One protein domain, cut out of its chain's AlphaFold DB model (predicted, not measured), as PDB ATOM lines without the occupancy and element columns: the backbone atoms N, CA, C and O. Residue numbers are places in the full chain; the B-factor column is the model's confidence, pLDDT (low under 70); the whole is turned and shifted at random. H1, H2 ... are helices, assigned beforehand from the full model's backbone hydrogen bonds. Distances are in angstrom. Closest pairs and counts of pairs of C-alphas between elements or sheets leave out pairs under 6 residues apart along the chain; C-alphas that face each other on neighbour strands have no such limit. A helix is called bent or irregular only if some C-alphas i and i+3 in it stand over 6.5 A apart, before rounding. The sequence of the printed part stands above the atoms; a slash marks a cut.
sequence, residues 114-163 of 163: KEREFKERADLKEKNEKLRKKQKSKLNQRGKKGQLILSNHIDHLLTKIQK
ATOM      1  N   LYS A 114     -44.782 -34.037  16.052       93.12
ATOM      2  CA  LYS A 114     -43.997 -33.295  15.051       93.12
ATOM      3  C   LYS A 114     -42.975 -32.353  15.678       93.12
ATOM      4  O   LYS A 114     -41.887 -32.173  15.134       93.12
ATOM      5  N   GLU A 115     -43.324 -31.712  16.790       94.88
ATOM      6  CA  GLU A 115     -42.398 -30.829  17.493       94.88
ATOM      7  C   GLU A 115     -41.248 -31.618  18.130       94.88
ATOM      8  O   GLU A 115     -40.097 -31.185  18.044       94.88
ATOM      9  N   ARG A 116     -41.535 -32.789  18.715       96.12
ATOM     10  CA  ARG A 116     -40.508 -33.698  19.241       96.12
ATOM     11  C   ARG A 116     -39.582 -34.194  18.131       96.12
ATOM     12  O   ARG A 116     -38.375 -34.008  18.247       96.12
ATOM     13  N   GLU A 117     -40.131 -34.692  17.024       95.12
ATOM     14  CA  GLU A 117     -39.348 -35.153  15.867       95.12
ATOM     15  C   GLU A 117     -38.445 -34.034  15.315       95.12
ATOM     16  O   GLU A 117     -37.264 -34.238  15.016       95.12
ATOM     17  N   PHE A 118     -38.973 -32.808  15.215       95.38
ATOM     18  CA  PHE A 118     -38.199 -31.658  14.759       95.38
ATOM     19  C   PHE A 118     -37.033 -31.332  15.701       95.38
ATOM     20  O   PHE A 118     -35.923 -31.077  15.223       95.38
ATOM     21  N   LYS A 119     -37.268 -31.352  17.020       97.00
ATOM     22  CA  LYS A 119     -36.230 -31.121  18.036       97.00
ATOM     23  C   LYS A 119     -35.152 -32.198  17.977       97.00
ATOM     24  O   LYS A 119     -33.980 -31.863  17.845       97.00
ATOM     25  N   GLU A 120     -35.534 -33.472  17.942       96.88
ATOM     26  CA  GLU A 120     -34.584 -34.586  17.840       96.88
ATOM     27  C   GLU A 120     -33.716 -34.487  16.579       96.88
ATOM     28  O   GLU A 120     -32.493 -34.656  16.622       96.88
ATOM     29  N   ARG A 121     -34.327 -34.134  15.443       94.56
ATOM     30  CA  ARG A 121     -33.600 -33.932  14.189       94.56
ATOM     31  C   ARG A 121     -32.651 -32.736  14.255       94.56
ATOM     32  O   ARG A 121     -31.575 -32.790  13.652       94.56
ATOM     33  N   ALA A 122     -33.042 -31.656  14.926       96.56
ATOM     34  CA  ALA A 122     -32.189 -30.491  15.129       96.56
ATOM     35  C   ALA A 122     -30.978 -30.844  16.008       96.56
ATOM     36  O   ALA A 122     -29.843 -30.584  15.600       96.56
ATOM     37  N   ASP A 123     -31.201 -31.539  17.124       97.56
ATOM     38  CA  ASP A 123     -30.148 -31.972  18.047       97.56
ATOM     39  C   ASP A 123     -29.157 -32.925  17.369       97.56
ATOM     40  O   ASP A 123     -27.938 -32.803  17.529       97.56
ATOM     41  N   LEU A 124     -29.658 -33.864  16.561       96.50
ATOM     42  CA  LEU A 124     -28.814 -34.789  15.807       96.50
ATOM     43  C   LEU A 124     -27.954 -34.053  14.770       96.50
ATOM     44  O   LEU A 124     -26.759 -34.336  14.634       96.50
ATOM     45  N   LYS A 125     -28.539 -33.086  14.052       97.00
ATOM     46  CA  LYS A 125     -27.796 -32.230  13.116       97.00
ATOM     47  C   LYS A 125     -26.713 -31.436  13.838       97.00
ATOM     48  O   LYS A 125     -25.581 -31.408  13.357       97.00
ATOM     49  N   GLU A 126     -27.027 -30.851  14.990       97.56
ATOM     50  CA  GLU A 126     -26.072 -30.067  15.771       97.56
ATOM     51  C   GLU A 126     -24.906 -30.933  16.276       97.56
ATOM     52  O   GLU A 126     -23.737 -30.560  16.128       97.56
ATOM     53  N   LYS A 127     -25.195 -32.125  16.814       97.69
ATOM     54  CA  LYS A 127     -24.171 -33.095  17.237       97.69
ATOM     55  C   LYS A 127     -23.256 -33.479  16.071       97.69
ATOM     56  O   LYS A 127     -22.031 -33.427  16.210       97.69
ATOM     57  N   ASN A 128     -23.830 -33.789  14.909       97.38
ATOM     58  CA  ASN A 128     -23.062 -34.113  13.707       97.38
ATOM     59  C   ASN A 128     -22.214 -32.935  13.219       97.38
ATOM     60  O   ASN A 128     -21.049 -33.113  12.862       97.38
ATOM     61  N   GLU A 129     -22.749 -31.716  13.235       97.62
ATOM     62  CA  GLU A 129     -21.991 -30.527  12.855       97.62
ATOM     63  C   GLU A 129     -20.801 -30.293  13.798       97.62
ATOM     64  O   GLU A 129     -19.690 -30.017  13.333       97.62
ATOM     65  N   LYS A 130     -20.990 -30.476  15.111       97.75
ATOM     66  CA  LYS A 130     -19.908 -30.409  16.107       97.75
ATOM     67  C   LYS A 130     -18.819 -31.444  15.820       97.75
ATOM     68  O   LYS A 130     -17.636 -31.099  15.858       97.75
ATOM     69  N   LEU A 131     -19.190 -32.684  15.494       97.00
ATOM     70  CA  LEU A 131     -18.230 -33.727  15.116       97.00
ATOM     71  C   LEU A 131     -17.459 -33.353  13.844       97.00
ATOM     72  O   LEU A 131     -16.228 -33.407  13.846       97.00
ATOM     73  N   ARG A 132     -18.152 -32.879  12.801       95.94
ATOM     74  CA  ARG A 132     -17.516 -32.427  11.552       95.94
ATOM     75  C   ARG A 132     -16.558 -31.264  11.785       95.94
ATOM     76  O   ARG A 132     -15.464 -31.263  11.228       95.94
ATOM     77  N   LYS A 133     -16.924 -30.293  12.628       96.56
ATOM     78  CA  LYS A 133     -16.046 -29.171  13.005       96.56
ATOM     79  C   LYS A 133     -14.790 -29.661  13.720       96.56
ATOM     80  O   LYS A 133     -13.692 -29.253  13.347       96.56
ATOM     81  N   LYS A 134     -14.933 -30.570  14.692       95.75
ATOM     82  CA  LYS A 134     -13.794 -31.178  15.400       95.75
ATOM     83  C   LYS A 134     -12.874 -31.932  14.440       95.75
ATOM     84  O   LYS A 134     -11.669 -31.712  14.466       95.75
ATOM     85  N   GLN A 135     -13.430 -32.776  13.570       91.81
ATOM     86  CA  GLN A 135     -12.657 -33.504  12.560       91.81
ATOM     87  C   GLN A 135     -11.941 -32.545  11.610       91.81
ATOM     88  O   GLN A 135     -10.732 -32.645  11.450       91.81
ATOM     89  N   LYS A 136     -12.650 -31.556  11.056       93.19
ATOM     90  CA  LYS A 136     -12.061 -30.540  10.179       93.19
ATOM     91  C   LYS A 136     -10.922 -29.787  10.865       93.19
ATOM     92  O   LYS A 136      -9.887 -29.570  10.250       93.19
ATOM     93  N   SER A 137     -11.089 -29.416  12.134       91.75
ATOM     94  CA  SER A 137     -10.034 -28.755  12.904       91.75
ATOM     95  C   SER A 137      -8.810 -29.650  13.105       91.75
ATOM     96  O   SER A 137      -7.699 -29.140  13.020       91.75
ATOM     97  N   LYS A 138      -8.998 -30.956  13.343       89.06
ATOM     98  CA  LYS A 138      -7.894 -31.928  13.426       89.06
ATOM     99  C   LYS A 138      -7.179 -32.089  12.083       89.06
ATOM    100  O   LYS A 138      -5.957 -32.042  12.044       89.06
ATOM    101  N   LEU A 139      -7.927 -32.228  10.984       86.38
ATOM    102  CA  LEU A 139      -7.352 -32.345   9.638       86.38
ATOM    103  C   LEU A 139      -6.565 -31.081   9.247       86.38
ATOM    104  O   LEU A 139      -5.509 -31.165   8.630       86.38
ATOM    105  N   ASN A 140      -7.068 -29.912   9.649       88.38
ATOM    106  CA  ASN A 140      -6.459 -28.616   9.361       88.38
ATOM    107  C   ASN A 140      -5.407 -28.184  10.391       88.38
ATOM    108  O   ASN A 140      -4.939 -27.043  10.342       88.38
ATOM    109  N   GLN A 141      -5.055 -29.047  11.345       91.19
ATOM    110  CA  GLN A 141      -4.065 -28.716  12.356       91.19
ATOM    111  C   GLN A 141      -2.705 -28.496  11.685       91.19
ATOM    112  O   GLN A 141      -2.268 -29.288  10.847       91.19
ATOM    113  N   ARG A 142      -2.047 -27.391  12.042       91.12
ATOM    114  CA  ARG A 142      -0.752 -26.988  11.489       91.12
ATOM    115  C   ARG A 142       0.354 -27.185  12.519       91.12
ATOM    116  O   ARG A 142       0.144 -26.951  13.707       91.12
ATOM    117  N   GLY A 143       1.524 -27.623  12.061       86.00
ATOM    118  CA  GLY A 143       2.730 -27.710  12.887       86.00
ATOM    119  C   GLY A 143       3.400 -26.345  13.097       86.00
ATOM    120  O   GLY A 143       2.956 -25.333  12.556       86.00
ATOM    121  N   LYS A 144       4.528 -26.314  13.823       87.06
ATOM    122  CA  LYS A 144       5.296 -25.077  14.114       87.06
ATOM    123  C   LYS A 144       5.707 -24.288  12.860       87.06
ATOM    124  O   LYS A 144       5.831 -23.075  12.916       87.06
ATOM    125  N   LYS A 145       5.896 -24.980  11.731       87.69
ATOM    126  CA  LYS A 145       6.267 -24.400  10.428       87.69
ATOM    127  C   LYS A 145       5.060 -24.020   9.550       87.69
ATOM    128  O   LYS A 145       5.237 -23.685   8.387       87.69
ATOM    129  N   GLY A 146       3.828 -24.128  10.058       86.50
ATOM    130  CA  GLY A 146       2.605 -23.754   9.335       86.50
ATOM    131  C   GLY A 146       2.070 -24.784   8.327       86.50
ATOM    132  O   GLY A 146       0.964 -24.601   7.820       86.50
ATOM    133  N   GLN A 147       2.792 -25.878   8.065       86.19
ATOM    134  CA  GLN A 147       2.327 -26.987   7.221       86.19
ATOM    135  C   GLN A 147       1.256 -27.828   7.931       86.19
ATOM    136  O   GLN A 147       1.266 -27.948   9.161       86.19
ATOM    137  N   LEU A 148       0.328 -28.404   7.161       87.81
ATOM    138  CA  LEU A 148      -0.703 -29.308   7.677       87.81
ATOM    139  C   LEU A 148      -0.062 -30.602   8.181       87.81
ATOM    140  O   LEU A 148       0.715 -31.217   7.464       87.81
ATOM    141  N   ILE A 149      -0.426 -31.061   9.380       82.88
ATOM    142  CA  ILE A 149       0.159 -32.280   9.973       82.88
ATOM    143  C   ILE A 149      -0.052 -33.509   9.070       82.88
ATOM    144  O   ILE A 149       0.802 -34.391   9.005       82.88
ATOM    145  N   LEU A 150      -1.164 -33.549   8.332       79.94
ATOM    146  CA  LEU A 150      -1.472 -34.633   7.399       79.94
ATOM    147  C   LEU A 150      -0.690 -34.585   6.084       79.94
ATOM    148  O   LEU A 150      -0.632 -35.620   5.425       79.94
ATOM    149  N   SER A 151      -0.085 -33.452   5.699       74.75
ATOM    150  CA  SER A 151       0.694 -33.401   4.450       74.75
ATOM    151  C   SER A 151       1.859 -34.382   4.511       74.75
ATOM    152  O   SER A 151       2.038 -35.170   3.594       74.75
ATOM    153  N   ASN A 152       2.530 -34.459   5.663       73.31
ATOM    154  CA  ASN A 152       3.640 -35.384   5.888       73.31
ATOM    155  C   ASN A 152       3.233 -36.859   5.703       73.31
ATOM    156  O   ASN A 152       4.043 -37.680   5.284       73.31
ATOM    157  N   HIS A 153       1.982 -37.211   6.022       77.06
ATOM    158  CA  HIS A 153       1.473 -38.573   5.847       77.06
ATOM    159  C   HIS A 153       1.157 -38.874   4.374       77.06
ATOM    160  O   HIS A 153       1.381 -39.992   3.916       77.06
ATOM    161  N   ILE A 154       0.663 -37.875   3.635       82.62
ATOM    162  CA  ILE A 154       0.423 -37.966   2.190       82.62
ATOM    163  C   ILE A 154       1.756 -38.101   1.451       82.62
ATOM    164  O   ILE A 154       1.893 -39.000   0.628       82.62
ATOM    165  N   ASP A 155       2.757 -37.296   1.799       81.81
ATOM    166  CA  ASP A 155       4.087 -37.348   1.185       81.81
ATOM    167  C   ASP A 155       4.769 -38.711   1.420       81.81
ATOM    168  O   ASP A 155       5.368 -39.284   0.508       81.81
ATOM    169  N   HIS A 156       4.607 -39.291   2.618       82.88
ATOM    170  CA  HIS A 156       5.080 -40.648   2.938       82.88
ATOM    171  C   HIS A 156       4.353 -41.750   2.148       82.88
ATOM    172  O   HIS A 156       4.952 -42.749   1.757       82.88
ATOM    173  N   LEU A 157       3.051 -41.590   1.900       86.44
ATOM    174  CA  LEU A 157       2.290 -42.524   1.064       86.44
ATOM    175  C   LEU A 157       2.697 -42.416  -0.409       86.44
ATOM    176  O   LEU A 157       2.907 -43.438  -1.057       86.44
ATOM    177  N   LEU A 158       2.859 -41.196  -0.922       89.06
ATOM    178  CA  LEU A 158       3.291 -40.950  -2.298       89.06
ATOM    179  C   LEU A 158       4.685 -41.529  -2.558       89.06
ATOM    180  O   LEU A 158       4.888 -42.206  -3.562       89.06
ATOM    181  N   THR A 159       5.617 -41.357  -1.619       89.88
ATOM    182  CA  THR A 159       6.966 -41.942  -1.720       89.88
ATOM    183  C   THR A 159       6.980 -43.471  -1.669       89.88
ATOM    184  O   THR A 159       7.887 -44.075  -2.234       89.88
ATOM    185  N   LYS A 160       5.989 -44.118  -1.039       91.44
ATOM    186  CA  LYS A 160       5.829 -45.583  -1.074       91.44
ATOM    187  C   LYS A 160       5.211 -46.113  -2.367       91.44
ATOM    188  O   LYS A 160       5.460 -47.261  -2.692       91.44
ATOM    189  N   ILE A 161       4.393 -45.316  -3.055       90.62
ATOM    190  CA  ILE A 161       3.756 -45.695  -4.329       90.62
ATOM    191  C   ILE A 161       4.710 -45.480  -5.513       90.62
ATOM    192  O   ILE A 161       4.611 -46.169  -6.520       90.62
ATOM    193  N   GLN A 162       5.615 -44.503  -5.410       82.19
ATOM    194  CA  GLN A 162       6.595 -44.181  -6.453       82.19
ATOM    195  C   GLN A 162       7.848 -45.075  -6.439       82.19
ATOM    196  O   GLN A 162       8.699 -44.921  -7.313       82.19
ATOM    197  N   LYS A 163       7.978 -45.970  -5.453       57.66
ATOM    198  CA  LYS A 163       8.996 -47.028  -5.405       57.66
ATOM    199  C   LYS A 163       8.396 -48.340  -5.877       57.66
ATOM    200  O   LYS A 163       9.144 -49.089  -6.536       57.66
TER     201      LYS A 163
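Overview. This is residues 114 to 163 of the 163 residues of the protein "rRNA-processing protein FYV7" of Conidiobolus coronatus (strain ATCC 28846 / CBS 209.66 / NRRL 28638) (UniProt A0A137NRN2). One long helix, H1, makes an arm that leads into a looped link, and a short helix, H2, leaves the far side of that link in another direction, making an open, thin angle. The link, residues 140 to 150, goes out past the end of H1, turns round near Lys 144 and folds back before H2 begins, and the two helices do not pack on each other. The printed part has 50 residues, with two named helices in the order H1, H2 and no named strand, and its class is all helix. It is extended, with a radius of gyration of the C-alphas of 18.3 A, and its C-alphas span 58 by 27 by 6 A, much of the length being H1.

Along the chain. H1 runs over residues 114 to 139, 37.1 A from first to last C-alpha, beginning at C-alpha 114 at (-43.997, -33.295, 15.051) and ending at C-alpha 139 at (-7.352, -32.345, 9.638). H2 runs over residues 151 to 161, 15.4 A from first to last C-alpha, and ends at C-alpha 161 at (3.756, -45.695, -4.329).

Arrangement. H1 runs with N-to-C direction (0.99, 0.05, -0.15), almost wholly along x. H2 runs with N-to-C direction (0.26, -0.74, -0.62), toward lower y and z. H1 and H2 are apart, with no C-alpha of the one within 8 A of the other. Residues 114 to 137, which belong to H1, stand free, and so do residues 152 to 163, of which 152 to 161 belong to H2. In H1 and H2, every O i to N i+4 pair is within hydrogen-bond range. Neither helix is bent.

Size, cuts and confidence. The two C-alphas farthest apart, those of Glu 115 and Lys 163, are 58.5 A apart. The printed part has no cut and ends at residue 163, the chain's last residue. The link from H1 to H2, 11 residues, is long. The mean pLDDT of the printed part is 89.8, and residue 163 is the one printed residue under 70.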